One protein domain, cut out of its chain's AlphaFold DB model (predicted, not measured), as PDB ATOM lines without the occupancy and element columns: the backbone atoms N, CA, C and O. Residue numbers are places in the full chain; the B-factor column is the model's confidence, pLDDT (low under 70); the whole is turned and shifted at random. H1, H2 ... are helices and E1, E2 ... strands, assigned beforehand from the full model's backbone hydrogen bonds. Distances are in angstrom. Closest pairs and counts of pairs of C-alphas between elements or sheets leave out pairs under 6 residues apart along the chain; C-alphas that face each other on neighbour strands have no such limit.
ATOM      1  N   LEU A  24     126.607 175.205 313.344       87.06
ATOM      2  CA  LEU A  24     127.293 174.651 312.179       87.06
ATOM      3  C   LEU A  24     127.711 175.780 311.243       87.06
ATOM      4  O   LEU A  24     126.897 176.614 310.848       87.06
ATOM      5  N   LEU A  25     128.981 175.765 310.861       88.88
ATOM      6  CA  LEU A  25     129.542 176.666 309.872       88.88
ATOM      7  C   LEU A  25     130.260 175.871 308.800       88.88
ATOM      8  O   LEU A  25     130.887 174.848 309.067       88.88
ATOM      9  N   TYR A  26     130.182 176.378 307.581       91.50
ATOM     10  CA  TYR A  26     130.672 175.707 306.397       91.50
ATOM     11  C   TYR A  26     131.650 176.608 305.657       91.50
ATOM     12  O   TYR A  26     131.425 177.814 305.547       91.50
ATOM     13  N   SER A  27     132.698 176.010 305.104       91.81
ATOM     14  CA  SER A  27     133.661 176.679 304.243       91.81
ATOM     15  C   SER A  27     133.808 175.923 302.925       91.81
ATOM     16  O   SER A  27     134.043 174.713 302.898       91.81
ATOM     17  N   THR A  28     133.666 176.657 301.823       92.44
ATOM     18  CA  THR A  28     133.829 176.163 300.445       92.44
ATOM     19  C   THR A  28     135.160 176.585 299.820       92.44
ATOM     20  O   THR A  28     135.414 176.298 298.655       92.44
ATOM     21  N   ASP A  29     136.002 177.285 300.578       88.75
ATOM     22  CA  ASP A  29     137.272 177.886 300.157       88.75
ATOM     23  C   ASP A  29     138.427 177.466 301.083       88.75
ATOM     24  O   ASP A  29     139.338 178.238 301.395       88.75
ATOM     25  N   ASN A  30     138.371 176.205 301.525       86.31
ATOM     26  CA  ASN A  30     139.393 175.547 302.338       86.31
ATOM     27  C   ASN A  30     139.704 176.260 303.671       86.31
ATOM     28  O   ASN A  30     140.847 176.321 304.117       86.31
ATOM     29  N   GLY A  31     138.668 176.788 304.320       85.44
ATOM     30  CA  GLY A  31     138.721 177.373 305.658       85.44
ATOM     31  C   GLY A  31     138.953 178.881 305.688       85.44
ATOM     32  O   GLY A  31     139.087 179.428 306.785       85.44
ATOM     33  N   THR A  32     138.985 179.542 304.525       82.62
ATOM     34  CA  THR A  32     139.238 180.988 304.417       82.62
ATOM     35  C   THR A  32     138.025 181.800 304.868       82.62
ATOM     36  O   THR A  32     138.170 182.747 305.638       82.62
ATOM     37  N   THR A  33     136.821 181.408 304.449       85.62
ATOM     38  CA  THR A  33     135.559 182.021 304.872       85.62
ATOM     39  C   THR A  33     134.592 180.976 305.413       85.62
ATOM     40  O   THR A  33     134.608 179.812 305.007       85.62
ATOM     41  N   TRP A  34     133.752 181.398 306.361       87.12
ATOM     42  CA  TRP A  34     132.785 180.539 307.038       87.12
ATOM     43  C   TRP A  34     131.389 181.151 306.953       87.12
ATOM     44  O   TRP A  34     131.195 182.336 307.211       87.12
ATOM     45  N   SER A  35     130.402 180.338 306.588       86.94
ATOM     46  CA  SER A  35     129.001 180.748 306.482       86.94
ATOM     47  C   SER A  35     128.089 179.648 307.001       86.94
ATOM     48  O   SER A  35     128.382 178.466 306.834       86.94
ATOM     49  N   ALA A  36     126.958 180.025 307.592       86.31
ATOM     50  CA  ALA A  36     125.901 179.077 307.945       86.31
ATOM     51  C   ALA A  36     125.128 178.578 306.709       86.31
ATOM     52  O   ALA A  36     124.519 177.516 306.761       86.31
ATOM     53  N   ASN A  37     125.167 179.325 305.598       86.06
ATOM     54  CA  ASN A  37     124.400 179.051 304.379       86.06
ATOM     55  C   ASN A  37     125.303 179.159 303.133       86.06
ATOM     56  O   ASN A  37     125.176 180.114 302.357       86.06
ATOM     57  N   PRO A  38     126.270 178.246 302.939       88.12
ATOM     58  CA  PRO A  38     127.129 178.265 301.760       88.12
ATOM     59  C   PRO A  38     126.355 177.847 300.500       88.12
ATOM     60  O   PRO A  38     125.390 177.085 300.562       88.12
ATOM     61  N   THR A  39     126.838 178.269 299.333       87.69
ATOM     62  CA  THR A  39     126.465 177.643 298.056       87.69
ATOM     63  C   THR A  39     127.560 176.663 297.659       87.69
ATOM     64  O   THR A  39     128.719 177.053 297.549       87.69
ATOM     65  N   VAL A  40     127.202 175.396 297.441       87.31
ATOM     66  CA  VAL A  40     128.164 174.313 297.183       87.31
ATOM     67  C   VAL A  40     128.007 173.802 295.755       87.31
ATOM     68  O   VAL A  40     126.914 173.413 295.338       87.31
ATOM     69  N   ALA A  41     129.099 173.790 294.990       86.19
ATOM     70  CA  ALA A  41     129.104 173.209 293.652       86.19
ATOM     71  C   ALA A  41     129.077 171.662 293.706       86.19
ATOM     72  O   ALA A  41     129.582 171.065 294.661       86.19
ATOM     73  N   PRO A  42     128.515 170.973 292.694       85.50
ATOM     74  CA  PRO A  42     128.682 169.528 292.532       85.50
ATOM     75  C   PRO A  42     130.153 169.112 292.583       85.50
ATOM     76  O   PRO A  42     131.007 169.816 292.042       85.50
ATOM     77  N   SER A  43     130.444 167.985 293.236       85.69
ATOM     78  CA  SER A  43     131.805 167.448 293.400       85.69
ATOM     79  C   SER A  43     132.779 168.323 294.209       85.69
ATOM     80  O   SER A  43     133.959 167.988 294.308       85.69
ATOM     81  N   ALA A  44     132.322 169.430 294.806       90.88
ATOM     82  CA  ALA A  44     133.141 170.226 295.716       90.88
ATOM     83  C   ALA A  44     133.262 169.548 297.089       90.88
ATOM     84  O   ALA A  44     132.349 168.859 297.546       90.88
ATOM     85  N   THR A  45     134.385 169.781 297.769       93.69
ATOM     86  CA  THR A  45     134.563 169.402 299.177       93.69
ATOM     87  C   THR A  45     134.290 170.606 300.064       93.69
ATOM     88  O   THR A  45     134.793 171.696 299.802       93.69
ATOM     89  N   VAL A  46     133.495 170.401 301.111       94.88
ATOM     90  CA  VAL A  46     133.129 171.434 302.085       94.88
ATOM     91  C   VAL A  46     133.771 171.096 303.420       94.88
ATOM     92  O   VAL A  46     133.639 169.966 303.890       94.88
ATOM     93  N   LEU A  47     134.440 172.062 304.046       95.06
ATOM     94  CA  LEU A  47     134.822 171.943 305.450       95.06
ATOM     95  C   LEU A  47     133.643 172.354 306.320       95.06
ATOM     96  O   LEU A  47     133.005 173.374 306.068       95.06
ATOM     97  N   VAL A  48     133.375 171.580 307.359       93.69
ATOM     98  CA  VAL A  48     132.318 171.845 308.333       93.69
ATOM     99  C   VAL A  48     132.953 172.024 309.692       93.69
ATOM    100  O   VAL A  48     133.841 171.256 310.049       93.69
ATOM    101  N   ARG A  49     132.485 173.008 310.456       91.94
ATOM    102  CA  ARG A  49     132.784 173.170 311.877       91.94
ATOM    103  C   ARG A  49     131.496 173.141 312.676       91.94
ATOM    104  O   ARG A  49     130.608 173.955 312.439       91.94
ATOM    105  N   ALA A  50     131.423 172.227 313.633       90.56
ATOM    106  CA  ALA A  50     130.451 172.256 314.712       90.56
ATOM    107  C   ALA A  50     131.108 172.923 315.917       90.56
ATOM    108  O   ALA A  50     131.958 172.322 316.579       90.56
ATOM    109  N   TRP A  51     130.761 174.184 316.156       87.00
ATOM    110  CA  TRP A  51     131.309 174.941 317.272       87.00
ATOM    111  C   TRP A  51     130.640 174.562 318.584       87.00
ATOM    112  O   TRP A  51     129.472 174.194 318.610       87.00
ATOM    113  N   TYR A  52     131.386 174.676 319.670       86.19
ATOM    114  CA  TYR A  52     130.872 174.607 321.024       86.19
ATOM    115  C   TYR A  52     131.526 175.704 321.858       86.19
ATOM    116  O   TYR A  52     132.623 176.181 321.549       86.19
ATOM    117  N   ASN A  53     130.833 176.115 322.911       82.81
ATOM    118  CA  ASN A  53     131.306 177.141 323.817       82.81
ATOM    119  C   ASN A  53     130.946 176.765 325.253       82.81
ATOM    120  O   ASN A  53     129.807 176.385 325.513       82.81
ATOM    121  N   ASN A  54     131.911 176.891 326.153       78.88
ATOM    122  CA  ASN A  54     131.733 176.765 327.595       78.88
ATOM    123  C   ASN A  54     132.525 177.839 328.352       78.88
ATOM    124  O   ASN A  54     133.267 177.581 329.301       78.88
ATOM    125  N   SER A  55     132.350 179.079 327.914       77.69
ATOM    126  CA  SER A  55     132.835 180.302 328.557       77.69
ATOM    127  C   SER A  55     132.144 180.591 329.904       77.69
ATOM    128  O   SER A  55     132.026 181.741 330.320       77.69
ATOM    129  N   ASP A  56     131.673 179.570 330.609       79.50
ATOM    130  CA  ASP A  56     130.948 179.667 331.867       79.50
ATOM    131  C   ASP A  56     131.631 178.780 332.936       79.50
ATOM    132  O   ASP A  56     132.500 177.966 332.612       79.50
ATOM    133  N   PRO A  57     131.335 178.972 334.233       76.12
ATOM    134  CA  PRO A  57     131.977 178.213 335.306       76.12
ATOM    135  C   PRO A  57     131.389 176.804 335.505       76.12
ATOM    136  O   PRO A  57     131.719 176.163 336.504       76.12
ATOM    137  N   VAL A  58     130.468 176.351 334.651       80.44
ATOM    138  CA  VAL A  58     129.748 175.086 334.817       80.44
ATOM    139  C   VAL A  58     130.582 173.943 334.253       80.44
ATOM    140  O   VAL A  58     131.062 173.966 333.123       80.44
ATOM    141  N   GLU A  59     130.730 172.896 335.058       78.50
ATOM    142  CA  GLU A  59     131.291 171.636 334.593       78.50
ATOM    143  C   GLU A  59     130.223 170.848 333.827       78.50
ATOM    144  O   GLU A  59     129.159 170.526 334.363       78.50
ATOM    145  N   TYR A  60     130.520 170.491 332.578       82.19
ATOM    146  CA  TYR A  60     129.652 169.637 331.774       82.19
ATOM    147  C   TYR A  60     130.246 168.233 331.660       82.19
ATOM    148  O   TYR A  60     131.179 167.995 330.892       82.19
ATOM    149  N   THR A  61     129.674 167.280 332.396       84.94
ATOM    150  CA  THR A  61     130.004 165.851 332.279       84.94
ATOM    151  C   THR A  61     129.129 165.173 331.230       84.94
ATOM    152  O   THR A  61     127.945 165.484 331.121       84.94
ATOM    153  N   GLY A  62     129.670 164.197 330.499       86.06
ATOM    154  CA  GLY A  62     128.902 163.455 329.493       86.06
ATOM    155  C   GLY A  62     128.607 164.258 328.220       86.06
ATOM    156  O   GLY A  62     127.763 163.863 327.417       86.06
ATOM    157  N   ALA A  63     129.321 165.360 328.012       88.25
ATOM    158  CA  ALA A  63     129.177 166.250 326.880       88.25
ATOM    159  C   ALA A  63     129.492 165.564 325.546       88.25
ATOM    160  O   ALA A  63     130.436 164.772 325.447       88.25
ATOM    161  N   GLN A  64     128.708 165.896 324.520       90.75
ATOM    162  CA  GLN A  64     128.829 165.357 323.166       90.75
ATOM    163  C   GLN A  64     128.495 166.451 322.155       90.75
ATOM    164  O   GLN A  64     127.562 167.224 322.360       90.75
ATOM    165  N   VAL A  65     129.225 166.472 321.047       90.31
ATOM    166  CA  VAL A  65     128.869 167.209 319.836       90.31
ATOM    167  C   VAL A  65     128.264 166.209 318.861       90.31
ATOM    168  O   VAL A  65     128.864 165.169 318.579       90.31
ATOM    169  N   SER A  66     127.073 166.517 318.355       90.31
ATOM    170  CA  SER A  66     126.343 165.662 317.421       90.31
ATOM    171  C   SER A  66     125.894 166.458 316.201       90.31
ATOM    172  O   SER A  66     125.467 167.606 316.312       90.31
ATOM    173  N   THR A  67     126.023 165.855 315.024       89.88
ATOM    174  CA  THR A  67     125.502 166.394 313.762       89.88
ATOM    175  C   THR A  67     125.299 165.260 312.764       89.88
ATOM    176  O   THR A  67     125.773 164.145 312.966       89.88
ATOM    177  N   THR A  68     124.575 165.519 311.679       91.12
ATOM    178  CA  THR A  68     124.335 164.543 310.611       91.12
ATOM    179  C   THR A  68     124.702 165.154 309.268       91.12
ATOM    180  O   THR A  68     124.374 166.309 308.997       91.12
ATOM    181  N   LEU A  69     125.392 164.383 308.424       90.19
ATOM    182  CA  LEU A  69     125.711 164.806 307.066       90.19
ATOM    183  C   LEU A  69     124.416 165.027 306.272       90.19
ATOM    184  O   LEU A  69     123.536 164.159 306.294       90.19
ATOM    185  N   PRO A  70     124.292 166.144 305.538       90.00
ATOM    186  CA  PRO A  70     123.170 166.342 304.634       90.00
ATOM    187  C   PRO A  70     123.121 165.251 303.558       90.00
ATOM    188  O   PRO A  70     124.147 164.708 303.140       90.00
ATOM    189  N   SER A  71     121.924 164.963 303.047       89.38
ATOM    190  CA  SER A  71     121.761 164.065 301.900       89.38
ATOM    191  C   SER A  71     122.602 164.532 300.711       89.38
ATOM    192  O   SER A  71     122.635 165.726 300.413       89.38
ATOM    193  N   GLY A  72     123.236 163.597 300.005       89.25
ATOM    194  CA  GLY A  72     124.125 163.919 298.887       89.25
ATOM    195  C   GLY A  72     125.562 164.234 299.305       89.25
ATOM    196  O   GLY A  72     126.387 164.483 298.436       89.25
ATOM    197  N   PHE A  73     125.894 164.182 300.596       93.12
ATOM    198  CA  PHE A  73     127.265 164.301 301.090       93.12
ATOM    199  C   PHE A  73     127.748 162.991 301.713       93.12
ATOM    200  O   PHE A  73     126.964 162.193 302.226       93.12
ATOM    201  N   THR A  74     129.061 162.781 301.682       95.00
ATOM    202  CA  THR A  74     129.736 161.688 302.400       95.00
ATOM    203  C   THR A  74     130.861 162.254 303.256       95.00
ATOM    204  O   THR A  74     131.291 163.380 303.026       95.00
ATOM    205  N   LEU A  75     131.313 161.512 304.268       96.31
ATOM    206  CA  LEU A  75     132.474 161.899 305.069       96.31
ATOM    207  C   LEU A  75     133.748 161.710 304.240       96.31
ATOM    208  O   LEU A  75     133.967 160.634 303.682       96.31
ATOM    209  N   ALA A  76     134.607 162.725 304.190       96.00
ATOM    210  CA  ALA A  76     135.970 162.535 303.716       96.00
ATOM    211  C   ALA A  76     136.758 161.737 304.771       96.00
ATOM    212  O   ALA A  76     136.817 162.179 305.923       96.00
ATOM    213  N   PRO A  77     137.387 160.606 304.412       95.19
ATOM    214  CA  PRO A  77     138.127 159.795 305.373       95.19
ATOM    215  C   PRO A  77     139.256 160.569 306.059       95.19
ATOM    216  O   PRO A  77     139.979 161.328 305.411       95.19
ATOM    217  N   ASN A  78     139.453 160.307 307.349       95.25
ATOM    218  CA  ASN A  78     140.479 160.903 308.210       95.25
ATOM    219  C   ASN A  78     140.436 162.440 308.261       95.25
ATOM    220  O   ASN A  78     141.470 163.086 308.441       95.25
ATOM    221  N   SER A  79     139.258 163.035 308.076       96.12
ATOM    222  CA  SER A  79     139.087 164.491 308.085       96.12
ATOM    223  C   SER A  79     138.603 165.034 309.427       96.12
ATOM    224  O   SER A  79     138.699 166.240 309.664       96.12
ATOM    225  N   THR A  80     138.100 164.161 310.303       97.81
ATOM    226  CA  THR A  80     137.553 164.548 311.603       97.81
ATOM    227  C   THR A  80     138.666 164.981 312.558       97.81
ATOM    228  O   THR A  80     139.617 164.241 312.820       97.81
ATOM    229  N   MET A  81     138.528 166.175 313.125       96.19
ATOM    230  CA  MET A  81     139.425 166.735 314.133       96.19
ATOM    231  C   MET A  81     138.643 167.501 315.194       96.19
ATOM    232  O   MET A  81     137.576 168.051 314.928       96.19
ATOM    233  N   VAL A  82     139.208 167.568 316.392       95.12
ATOM    234  CA  VAL A  82     138.679 168.319 317.527       95.12
ATOM    235  C   VAL A  82     139.718 169.349 317.930       95.12
ATOM    236  O   VAL A  82     140.888 169.008 318.111       95.12
ATOM    237  N   CYS A  83     139.297 170.603 318.060       92.25
ATOM    238  CA  CYS A  83     140.182 171.713 318.370       92.25
ATOM    239  C   CYS A  83     139.617 172.602 319.475       92.25
ATOM    240  O   CYS A  83     138.440 172.957 319.464       92.25
ATOM    241  N   LEU A  84     140.496 173.017 320.384       90.44
ATOM    242  CA  LEU A  84     140.282 174.142 321.286       90.44
ATOM    243  C   LEU A  84     140.671 175.408 320.545       90.44
ATOM    244  O   LEU A  84     141.751 175.459 319.965       90.44
ATOM    245  N   ASN A  85     139.817 176.422 320.579       87.88
ATOM    246  CA  ASN A  85     140.097 177.732 320.008       87.88
ATOM    247  C   ASN A  85     139.636 178.826 320.983       87.88
ATOM    248  O   ASN A  85     138.721 179.594 320.675       87.88
ATOM    249  N   PRO A  86     140.256 178.889 322.173       84.50
ATOM    250  CA  PRO A  86     139.817 179.756 323.258       84.50
ATOM    251  C   PRO A  86     139.913 181.248 322.911       84.50
ATOM    252  O   PRO A  86     139.321 182.070 323.594       84.50
ATOM    253  N   THR A  87     140.640 181.626 321.859       81.06
ATOM    254  CA  THR A  87     140.734 183.013 321.388       81.06
ATOM    255  C   THR A  87     139.502 183.524 320.686       81.06
ATOM    256  O   THR A  87     139.332 184.735 320.597       81.06
ATOM    257  N   THR A  88     138.676 182.634 320.141       80.88
ATOM    258  CA  THR A  88     137.468 183.046 319.431       80.88
ATOM    259  C   THR A  88     136.402 183.423 320.459       80.88
ATOM    260  O   THR A  88     135.969 182.546 321.212       80.88
ATOM    261  N   PRO A  89     135.962 184.695 320.524       76.00
ATOM    262  CA  PRO A  89     134.917 185.088 321.459       76.00
ATOM    263  C   PRO A  89     133.618 184.332 321.176       76.00
ATOM    264  O   PRO A  89     133.291 184.045 320.022       76.00
ATOM    265  N   ALA A  90     132.852 184.065 322.234       73.25
ATOM    266  CA  ALA A  90     131.516 183.491 322.108       73.25
ATOM    267  C   ALA A  90     130.656 184.324 321.143       73.25
ATOM    268  O   ALA A  90     130.610 185.552 321.252       73.25
ATOM    269  N   GLY A  91     129.983 183.671 320.195       74.12
ATOM    270  CA  GLY A  91     129.142 184.332 319.193       74.12
ATOM    271  C   GLY A  91     129.896 184.894 317.979       74.12
ATOM    272  O   GLY A  91     129.265 185.466 317.091       74.12
ATOM    273  N   SER A  92     131.227 184.758 317.920       78.12
ATOM    274  CA  SER A  92     132.066 185.198 316.788       78.12
ATOM    275  C   SER A  92     132.577 184.031 315.932       78.12
ATOM    276  O   SER A  92     133.543 184.174 315.185       78.12
ATOM    277  N   GLU A  93     131.937 182.865 316.015       78.00
ATOM    278  CA  GLU A  93     132.397 181.617 315.396       78.00
ATOM    279  C   GLU A  93     132.498 181.702 313.860       78.00
ATOM    280  O   GLU A  93     133.306 181.000 313.249       78.00
ATOM    281  N   ALA A  94     131.703 182.579 313.229       74.25
ATOM    282  CA  ALA A  94     131.717 182.827 311.782       74.25
ATOM    283  C   ALA A  94     132.983 183.555 311.297       74.25
ATOM    284  O   ALA A  94     133.336 183.479 310.121       74.25
ATOM    285  N   THR A  95     133.687 184.233 312.197       76.06
ATOM    286  CA  THR A  95     134.941 184.943 311.929       76.06
ATOM    287  C   THR A  95     135.964 184.524 312.982       76.06
ATOM    288  O   THR A  95     136.303 185.318 313.862       76.06
ATOM    289  N   PRO A  96     136.414 183.257 312.952       73.75
ATOM    290  CA  PRO A  96     137.209 182.702 314.030       73.75
ATOM    291  C   PRO A  96     138.540 183.433 314.152       73.75
ATOM    292  O   PRO A  96     139.271 183.618 313.175       73.75
ATOM    293  N   THR A  97     138.877 183.809 315.378       76.12
ATOM    294  CA  THR A  97     140.159 184.428 315.684       76.12
ATOM    295  C   THR A  97     141.205 183.329 315.781       76.12
ATOM    296  O   THR A  97     141.319 182.643 316.796       76.12
ATOM    297  N   LEU A  98     141.946 183.138 314.690       71.81
ATOM    298  CA  LEU A  98     143.024 182.151 314.598       71.81
ATOM    299  C   LEU A  98     144.397 182.725 314.981       71.81
ATOM    300  O   LEU A  98     145.382 182.007 314.883       71.81
ATOM    301  N   THR A  99     144.480 183.966 315.452       64.44
ATOM    302  CA  THR A  99     145.737 184.602 315.879       64.44
ATOM    303  C   THR A  99     145.482 185.401 317.151       64.44
ATOM    304  O   THR A  99     144.458 186.073 317.240       64.44
ATOM    305  N   GLU A 100     146.380 185.327 318.133       61.81
ATOM    306  CA  GLU A 100     146.281 186.135 319.357       61.81
ATOM    307  C   GLU A 100     146.524 187.628 319.060       61.81
ATOM    308  O   GLU A 100     147.140 187.992 318.052       61.81
ATOM    309  N   ALA A 101     146.050 188.512 319.947       54.47
ATOM    310  CA  ALA A 101     146.160 189.969 319.785       54.47
ATOM    311  C   ALA A 101     147.614 190.493 319.789       54.47
ATOM    312  O   ALA A 101     147.874 191.589 319.298       54.47
ATOM    313  N   ASP A 102     148.555 189.712 320.322       54.09
ATOM    314  CA  ASP A 102     149.991 190.010 320.363       54.09
ATOM    315  C   ASP A 102     150.767 189.488 319.135       54.09
ATOM    316  O   ASP A 102     151.988 189.625 319.063       54.09
ATOM    317  N   GLY A 103     150.070 188.906 318.151       50.19
ATOM    318  CA  GLY A 103     150.672 188.369 316.930       50.19
ATOM    319  C   GLY A 103     151.344 187.004 317.099       50.19
ATOM    320  O   GLY A 103     151.917 186.495 316.133       50.19
ATOM    321  N   THR A 104     151.272 186.386 318.283       55.34
ATOM    322  CA  THR A 104     151.732 185.008 318.482       55.34
ATOM    323  C   THR A 104     150.769 184.003 317.851       55.34
ATOM    324  O   THR A 104     149.593 184.284 317.582       55.34
ATOM    325  N   THR A 105     151.292 182.813 317.539       52.53
ATOM    326  CA  THR A 105     150.507 181.730 316.944       52.53
ATOM    327  C   THR A 105     149.332 181.410 317.862       52.53
ATOM    328  O   THR A 105     149.523 181.200 319.059       52.53
ATOM    329  N   SER A 106     148.140 181.410 317.267       63.09
ATOM    330  CA  SER A 106     146.867 180.928 317.798       63.09
ATOM    331  C   SER A 106     146.959 180.082 319.068       63.09
ATOM    332  O   SER A 106     147.658 179.071 319.077       63.09
ATOM    333  N   SER A 107     146.103 180.349 320.055       78.94
ATOM    334  CA  SER A 107     145.753 179.326 321.052       78.94
ATOM    335  C   SER A 107     144.958 178.150 320.453       78.94
ATOM    336  O   SER A 107     144.353 177.367 321.173       78.94
ATOM    337  N   LEU A 108     144.919 177.989 319.130       87.44
ATOM    338  CA  LEU A 108     144.366 176.803 318.500       87.44
ATOM    339  C   LEU A 108     145.213 175.570 318.839       87.44
ATOM    340  O   LEU A 108     146.349 175.430 318.382       87.44
ATOM    341  N   VAL A 109     144.621 174.634 319.575       90.81
ATOM    342  CA  VAL A 109     145.209 173.318 319.852       90.81
ATOM    343  C   VAL A 109     144.239 172.253 319.377       90.81
ATOM    344  O   VAL A 109     143.123 172.159 319.879       90.81
ATOM    345  N   CYS A 110     144.666 171.432 318.423       93.81
ATOM    346  CA  CYS A 110     143.866 170.337 317.884       93.81
ATOM    347  C   CYS A 110     144.386 168.988 318.372       93.81
ATOM    348  O   CYS A 110     145.554 168.861 318.727       93.81
ATOM    349  N   ASN A 111     143.557 167.949 318.322       95.50
ATOM    350  CA  ASN A 111     143.941 166.570 318.649       95.50
ATOM    351  C   ASN A 111     145.153 166.053 317.841       95.50
ATOM    352  O   ASN A 111     145.815 165.106 318.254       95.50
ATOM    353  N   THR A 112     145.463 166.676 316.703       94.38
ATOM    354  CA  THR A 112     146.624 166.377 315.851       94.38
ATOM    355  C   THR A 112     147.859 167.236 316.144       94.38
ATOM    356  O   THR A 112     148.920 166.985 315.574       94.38
ATOM    357  N   SER A 113     147.756 168.241 317.017       92.44
ATOM    358  CA  SER A 113     148.890 169.063 317.443       92.44
ATOM    359  C   SER A 113     149.911 168.236 318.236       92.44
ATOM    360  O   SER A 113     149.582 167.234 318.875       92.44
ATOM    361  N   THR A 114     151.171 168.675 318.246       90.50
ATOM    362  CA  THR A 114     152.255 167.988 318.961       90.50
ATOM    363  C   THR A 114     151.918 167.748 320.438       90.50
ATOM    364  O   THR A 114     151.546 168.656 321.186       90.50
ATOM    365  N   GLY A 115     152.087 166.498 320.874       89.88
ATOM    366  CA  GLY A 115     151.818 166.066 322.246       89.88
ATOM    367  C   GLY A 115     150.348 165.755 322.544       89.88
ATOM    368  O   GLY A 115     150.040 165.470 323.699       89.88
ATOM    369  N   GLN A 116     149.459 165.810 321.548       94.75
ATOM    370  CA  GLN A 116     148.081 165.311 321.630       94.75
ATOM    371  C   GLN A 116     147.977 163.864 321.117       94.75
ATOM    372  O   GLN A 116     148.967 163.289 320.660       94.75
ATOM    373  N   SER A 117     146.793 163.255 321.226       94.62
ATOM    374  CA  SER A 117     146.599 161.817 320.981       94.62
ATOM    375  C   SER A 117     146.580 161.419 319.495       94.62
ATOM    376  O   SER A 117     146.565 160.230 319.186       94.62
ATOM    377  N   GLY A 118     146.589 162.382 318.569       94.56
ATOM    378  CA  GLY A 118     146.623 162.145 317.126       94.56
ATOM    379  C   GLY A 118     145.237 162.027 316.487       94.56
ATOM    380  O   GLY A 118     144.256 162.576 316.986       94.56
ATOM    381  N   ALA A 119     145.168 161.351 315.336       96.88
ATOM    382  CA  ALA A 119     143.975 161.278 314.489       96.88
ATOM    383  C   ALA A 119     142.756 160.662 315.203       96.88
ATOM    384  O   ALA A 119     142.885 159.699 315.963       96.88
ATOM    385  N   ILE A 120     141.567 161.206 314.921       98.31
ATOM    386  CA  ILE A 120     140.293 160.694 315.439       98.31
ATOM    387  C   ILE A 120     140.010 159.305 314.864       98.31
ATOM    388  O   ILE A 120     140.194 159.061 313.672       98.31
ATOM    389  N   ASN A 121     139.526 158.395 315.711       98.00
ATOM    390  CA  ASN A 121     139.011 157.108 315.258       98.00
ATOM    391  C   ASN A 121     137.600 157.308 314.689       98.00
ATOM    392  O   ASN A 121     136.609 157.205 315.413       98.00
ATOM    393  N   GLU A 122     137.509 157.609 313.393       97.38
ATOM    394  CA  GLU A 122     136.237 157.919 312.727       97.38
ATOM    395  C   GLU A 122     135.217 156.781 312.816       97.38
ATOM    396  O   GLU A 122     134.036 157.055 312.984       97.38
ATOM    397  N   ALA A 123     135.656 155.519 312.808       97.31
ATOM    398  CA  ALA A 123     134.762 154.369 312.950       97.31
ATOM    399  C   ALA A 123     134.081 154.290 314.330       97.31
ATOM    400  O   ALA A 123     133.067 153.614 314.470       97.31
ATOM    401  N   ALA A 124     134.641 154.951 315.348       97.44
ATOM    402  CA  ALA A 124     134.040 155.027 316.676       97.44
ATOM    403  C   ALA A 124     133.059 156.201 316.813       97.44
ATOM    404  O   ALA A 124     132.061 156.078 317.518       97.44
ATOM    405  N   VAL A 125     133.347 157.336 316.167       96.88
ATOM    406  CA  VAL A 125     132.574 158.582 316.341       96.88
ATOM    407  C   VAL A 125     131.532 158.817 315.248       96.88
ATOM    408  O   VAL A 125     130.617 159.611 315.446       96.88
ATOM    409  N   TRP A 126     131.628 158.125 314.111       96.75
ATOM    410  CA  TRP A 126     130.636 158.166 313.039       96.75
ATOM    411  C   TRP A 126     129.863 156.853 312.955       96.75
ATOM    412  O   TRP A 126     130.440 155.779 312.798       96.75
ATOM    413  N   THR A 127     128.535 156.942 312.996       96.00
ATOM    414  CA  THR A 127     127.624 155.826 312.709       96.00
ATOM    415  C   THR A 127     126.750 156.201 311.518       96.00
ATOM    416  O   THR A 127     125.877 157.064 311.614       96.00
ATOM    417  N   GLY A 128     127.000 155.576 310.364       93.06
ATOM    418  CA  GLY A 128     126.372 155.978 309.105       93.06
ATOM    419  C   GLY A 128     126.749 157.418 308.741       93.06
ATOM    420  O   GLY A 128     127.921 157.723 308.553       93.06
ATOM    421  N   SER A 129     125.753 158.302 308.664       93.56
ATOM    422  CA  SER A 129     125.935 159.733 308.382       93.56
ATOM    423  C   SER A 129     125.934 160.609 309.637       93.56
ATOM    424  O   SER A 129     125.961 161.831 309.514       93.56
ATOM    425  N   THR A 130     125.868 160.020 310.831       94.25
ATOM    426  CA  THR A 130     125.734 160.752 312.095       94.25
ATOM    427  C   THR A 130     127.043 160.742 312.871       94.25
ATOM    428  O   THR A 130     127.614 159.681 313.125       94.25
ATOM    429  N   LEU A 131     127.494 161.932 313.262       94.31
ATOM    430  CA  LEU A 131     128.614 162.161 314.167       94.31
ATOM    431  C   LEU A 131     128.113 162.184 315.605       94.31
ATOM    432  O   LEU A 131     127.108 162.821 315.914       94.31
ATOM    433  N   THR A 132     128.861 161.563 316.501       94.19
ATOM    434  CA  THR A 132     128.751 161.756 317.943       94.19
ATOM    435  C   THR A 132     130.148 161.688 318.543       94.19
ATOM    436  O   THR A 132     130.804 160.651 318.491       94.19
ATOM    437  N   ILE A 133     130.629 162.806 319.078       94.62
ATOM    438  CA  ILE A 133     132.023 162.945 319.508       94.62
ATOM    439  C   ILE A 133     132.141 163.777 320.781       94.62
ATOM    440  O   ILE A 133     131.435 164.766 320.968       94.62
ATOM    441  N   SER A 134     133.071 163.397 321.652       93.50
ATOM    442  CA  SER A 134     133.410 164.195 322.824       93.50
ATOM    443  C   SER A 134     134.144 165.484 322.416       93.50
ATOM    444  O   SER A 134     135.071 165.415 321.604       93.50
ATOM    445  N   PRO A 135     133.836 166.645 323.028       90.44
ATOM    446  CA  PRO A 135     134.606 167.883 322.851       90.44
ATOM    447  C   PRO A 135     136.088 167.757 323.226       90.44
ATOM    448  O   PRO A 135     136.898 168.587 322.828       90.44
ATOM    449  N   THR A 136     136.453 166.728 323.993       92.50
ATOM    450  CA  THR A 136     137.830 166.453 324.412       92.50
ATOM    451  C   THR A 136     138.452 165.263 323.683       92.50
ATOM    452  O   THR A 136     139.576 164.893 324.005       92.50
ATOM    453  N   ALA A 137     137.790 164.663 322.682       95.31
ATOM    454  CA  ALA A 137     138.317 163.494 321.974       95.31
ATOM    455  C   ALA A 137     139.705 163.771 321.371       95.31
ATOM    456  O   ALA A 137     139.897 164.687 320.571       95.31
ATOM    457  N   GLY A 138     140.691 162.968 321.774       95.12
ATOM    458  CA  GLY A 138     142.088 163.116 321.367       95.12
ATOM    459  C   GLY A 138     142.844 164.327 321.944       95.12
ATOM    460  O   GLY A 138     144.031 164.486 321.659       95.12
ATOM    461  N   LEU A 139     142.192 165.153 322.764       93.81
ATOM    462  CA  LEU A 139     142.793 166.226 323.562       93.81
ATOM    463  C   LEU A 139     142.971 165.760 325.007       93.81
ATOM    464  O   LEU A 139     142.331 164.801 325.424       93.81
ATOM    465  N   PHE A 140     143.815 166.425 325.800       93.56
ATOM    466  CA  PHE A 140     143.966 166.119 327.235       93.56
ATOM    467  C   PHE A 140     144.269 164.630 327.517       93.56
ATOM    468  O   PHE A 140     143.812 164.062 328.507       93.56
ATOM    469  N   GLY A 141     144.968 163.944 326.608       92.62
ATOM    470  CA  GLY A 141     145.219 162.500 326.714       92.62
ATOM    471  C   GLY A 141     143.962 161.621 326.673       92.62
ATOM    472  O   GLY A 141     144.029 160.450 327.044       92.62
ATOM    473  N   GLN A 142     142.818 162.159 326.245       95.00
ATOM    474  CA  GLN A 142     141.590 161.396 326.058       95.00
ATOM    475  C   GLN A 142     141.688 160.482 324.827       95.00
ATOM    476  O   GLN A 142     142.430 160.785 323.879       95.00
ATOM    477  N   PRO A 143     140.914 159.379 324.800       96.44
ATOM    478  CA  PRO A 143     140.835 158.501 323.640       96.44
ATOM    479  C   PRO A 143     140.378 159.242 322.378       96.44
ATOM    480  O   PRO A 143     139.472 160.074 322.415       96.44
ATOM    481  N   THR A 144     140.951 158.884 321.230       97.19
ATOM    482  CA  THR A 144     140.594 159.463 319.924       97.19
ATOM    483  C   THR A 144     139.251 158.969 319.376       97.19
ATOM    484  O   THR A 144     138.771 159.496 318.380       97.19
ATOM    485  N   GLY A 145     138.641 157.964 320.010       97.44
ATOM    486  CA  GLY A 145     137.291 157.471 319.710       97.44
ATOM    487  C   GLY A 145     136.254 157.827 320.777       97.44
ATOM    488  O   GLY A 145     135.213 157.181 320.837       97.44
ATOM    489  N   ALA A 146     136.549 158.778 321.670       96.56
ATOM    490  CA  ALA A 146     135.617 159.170 322.721       96.56
ATOM    491  C   ALA A 146     134.375 159.849 322.120       96.56
ATOM    492  O   ALA A 146     134.473 160.902 321.490       96.56
ATOM    493  N   THR A 147     133.200 159.265 322.348       95.38
ATOM    494  CA  THR A 147     131.907 159.804 321.889       95.38
ATOM    495  C   THR A 147     131.258 160.733 322.912       95.38
ATOM    496  O   THR A 147     130.398 161.532 322.563       95.38
ATOM    497  N   SER A 148     131.703 160.670 324.170       92.31
ATOM    498  CA  SER A 148     131.244 161.499 325.281       92.31
ATOM    499  C   SER A 148     132.372 161.732 326.284       92.31
ATOM    500  O   SER A 148     133.271 160.901 326.400       92.31
ATOM    501  N   GLY A 149     132.362 162.867 326.982       88.50
ATOM    502  CA  GLY A 149     133.365 163.175 328.003       88.50
ATOM    503  C   GLY A 149     133.085 164.473 328.752       88.50
ATOM    504  O   GLY A 149     131.964 164.973 328.740       88.50
ATOM    505  N   VAL A 150     134.101 165.008 329.422       86.62
ATOM    506  CA  VAL A 150     134.027 166.338 330.043       86.62
ATOM    507  C   VAL A 150     134.173 167.402 328.955       86.62
ATOM    508  O   VAL A 150     134.968 167.228 328.029       86.62
ATOM    509  N   MET A 151     133.412 168.490 329.056       86.06
ATOM    510  CA  MET A 151     133.690 169.720 328.315       86.06
ATOM    511  C   MET A 151     134.520 170.651 329.197       86.06
ATOM    512  O   MET A 151     134.000 171.238 330.143       86.06
ATOM    513  N   GLU A 152     135.811 170.770 328.897       81.81
ATOM    514  CA  GLU A 152     136.736 171.600 329.675       81.81
ATOM    515  C   GLU A 152     136.403 173.076 329.558       81.81
ATOM    516  O   GLU A 152     136.552 173.620 328.463       81.81
ATOM    517  N   PHE A 153     135.962 173.712 330.650       83.44
ATOM    518  CA  PHE A 153     135.693 175.156 330.695       83.44
ATOM    519  C   PHE A 153     136.895 175.958 330.187       83.44
ATOM    520  O   PHE A 153     138.042 175.501 330.246       83.44
ATOM    521  N   GLY A 154     136.642 177.177 329.712       84.94
ATOM    522  CA  GLY A 154     137.716 178.063 329.266       84.94
ATOM    523  C   GLY A 154     138.768 178.252 330.358       84.94
ATOM    524  O   GLY A 154     138.433 178.674 331.463       84.94
ATOM    525  N   LYS A 155     140.036 177.927 330.074       87.06
ATOM    526  CA  LYS A 155     141.145 178.088 331.026       87.06
ATOM    527  C   LYS A 155     142.043 179.260 330.642       87.06
ATOM    528  O   LYS A 155     142.268 179.532 329.459       87.06
ATOM    529  N   ARG A 364     137.147 182.659 327.305       80.06
ATOM    530  CA  ARG A 364     138.024 181.776 326.522       80.06
ATOM    531  C   ARG A 364     137.561 180.309 326.441       80.06
ATOM    532  O   ARG A 364     138.381 179.400 326.524       80.06
ATOM    533  N   GLY A 365     136.262 180.048 326.286       78.06
ATOM    534  CA  GLY A 365     135.682 178.691 326.254       78.06
ATOM    535  C   GLY A 365     135.307 178.145 324.871       78.06
ATOM    536  O   GLY A 365     134.478 177.246 324.780       78.06
ATOM    537  N   ALA A 366     135.818 178.703 323.772       84.12
ATOM    538  CA  ALA A 366     135.430 178.252 322.433       84.12
ATOM    539  C   ALA A 366     136.257 177.053 321.936       84.12
ATOM    540  O   ALA A 366     137.473 176.962 322.129       84.12
ATOM    541  N   GLY A 367     135.592 176.155 321.216       88.50
ATOM    542  CA  GLY A 367     136.203 175.046 320.495       88.50
ATOM    543  C   GLY A 367     135.309 174.571 319.358       88.50
ATOM    544  O   GLY A 367     134.186 175.045 319.177       88.50
ATOM    545  N   PHE A 368     135.814 173.655 318.541       90.31
ATOM    546  CA  PHE A 368     135.039 173.098 317.444       90.31
ATOM    547  C   PHE A 368     135.456 171.677 317.103       90.31
ATOM    548  O   PHE A 368     136.594 171.255 317.318       90.31
ATOM    549  N   VAL A 369     134.519 170.957 316.497       93.75
ATOM    550  CA  VAL A 369     134.804 169.746 315.732       93.75
ATOM    551  C   VAL A 369     134.782 170.113 314.259       93.75
ATOM    552  O   VAL A 369     133.809 170.704 313.797       93.75
ATOM    553  N   GLN A 370     135.835 169.773 313.523       94.62
ATOM    554  CA  GLN A 370     135.913 169.985 312.083       94.62
ATOM    555  C   GLN A 370     135.955 168.653 311.343       94.62
ATOM    556  O   GLN A 370     136.600 167.715 311.794       94.62
ATOM    557  N   PHE A 371     135.297 168.586 310.193       96.38
ATOM    558  CA  PHE A 371     135.394 167.474 309.251       96.38
ATOM    559  C   PHE A 371     135.194 167.986 307.825       96.38
ATOM    560  O   PHE A 371     134.722 169.107 307.619       96.38
ATOM    561  N   ALA A 372     135.569 167.184 306.834       96.81
ATOM    562  CA  ALA A 372     135.351 167.497 305.431       96.81
ATOM    563  C   ALA A 372     134.271 166.582 304.848       96.81
ATOM    564  O   ALA A 372     134.208 165.393 305.161       96.81
ATOM    565  N   MET A 373     133.427 167.138 303.986       95.62
ATOM    566  CA  MET A 373     132.372 166.396 303.307       95.62
ATOM    567  C   MET A 373     132.366 166.694 301.799       95.62
ATOM    568  O   MET A 373     132.039 167.813 301.391       95.62
ATOM    569  N   PRO A 374     132.758 165.740 300.935       94.50
ATOM    570  CA  PRO A 374     132.542 165.849 299.499       94.50
ATOM    571  C   PRO A 374     131.055 165.749 299.150       94.50
ATOM    572  O   PRO A 374     130.342 164.852 299.615       94.50
ATOM    573  N   HIS A 375     130.608 166.662 298.292       91.75
ATOM    574  CA  HIS A 375     129.304 166.597 297.646       91.75
ATOM    575  C   HIS A 375     129.352 165.556 296.524       91.75
ATOM    576  O   HIS A 375     130.210 165.621 295.641       91.75
ATOM    577  N   LEU A 376     128.441 164.588 296.557       87.00
ATOM    578  CA  LEU A 376     128.360 163.534 295.556       87.00
ATOM    579  C   LEU A 376     128.022 164.123 294.176       87.00
ATOM    580  O   LEU A 376     127.256 165.089 294.079       87.00
TER     581      LEU A 376
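AT A GLANCE: This is residues 24 to 155 and 364 to 376 of the 381 residues of an uncharacterized protein of Catenulispora sp. 13_1_20CM_3_70_7 (UniProt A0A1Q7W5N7). With little regular structure, loops surround a strongly twisted sheet, E1 E2 E8 E5, with the short pair E4 and E6 over part of one face, E3 and E7 beyond that pair's end, and H1 beside E6. The 145 printed residues, 45 in named elements, hold E1 E2 E3 E4 E5 H1 E6 E7 E8 in that order, mostly strand, the sheets antiparallel. It is compact, radius of gyration of the C-alphas 14.7 A, spanning 42 by 33 by 27 A.

HOW THE PARTS SIT: Start at E1, residues 24 to 27, in a hairpin with E2, residues 45 to 53; N 25 and O 49 are 2.9 A apart. Next, E3, residues 60 to 63, runs on into E4, residues 65 to 68, at 37 degrees. The closest C-alphas of E2 and E4, Ala 50 and Val 65, are 7.4 A apart. Beside E8, residues 366 to 374, find E2, N 48 to O 371 2.8 A, and E5, residues 81 to 84, N 83 to O 368 2.9 A. H1, residues 122 to 125, is too short for an O i to N i+4 pair. E6, residues 130 to 133, is E4's antiparallel neighbour, N 65 to O 133 2.8 A; E7, residues 149 to 151, is E3's, N 151 to O 60 2.9 A.

IN THESE COORDINATES: Find C-alpha 24 at (127.293, 174.651, 312.179), where E1 begins. E2 is 26.0 A long; E8, 26.2 A, ends at C-alpha 374 (132.542, 165.849, 299.499).

THE WHOLE: Residues 156 to 363 are cut out, leaving 6.6 A between C-alphas 155 and 364. E5 to H1 is among the long links. Residues 99 to 106 have pLDDT under 70.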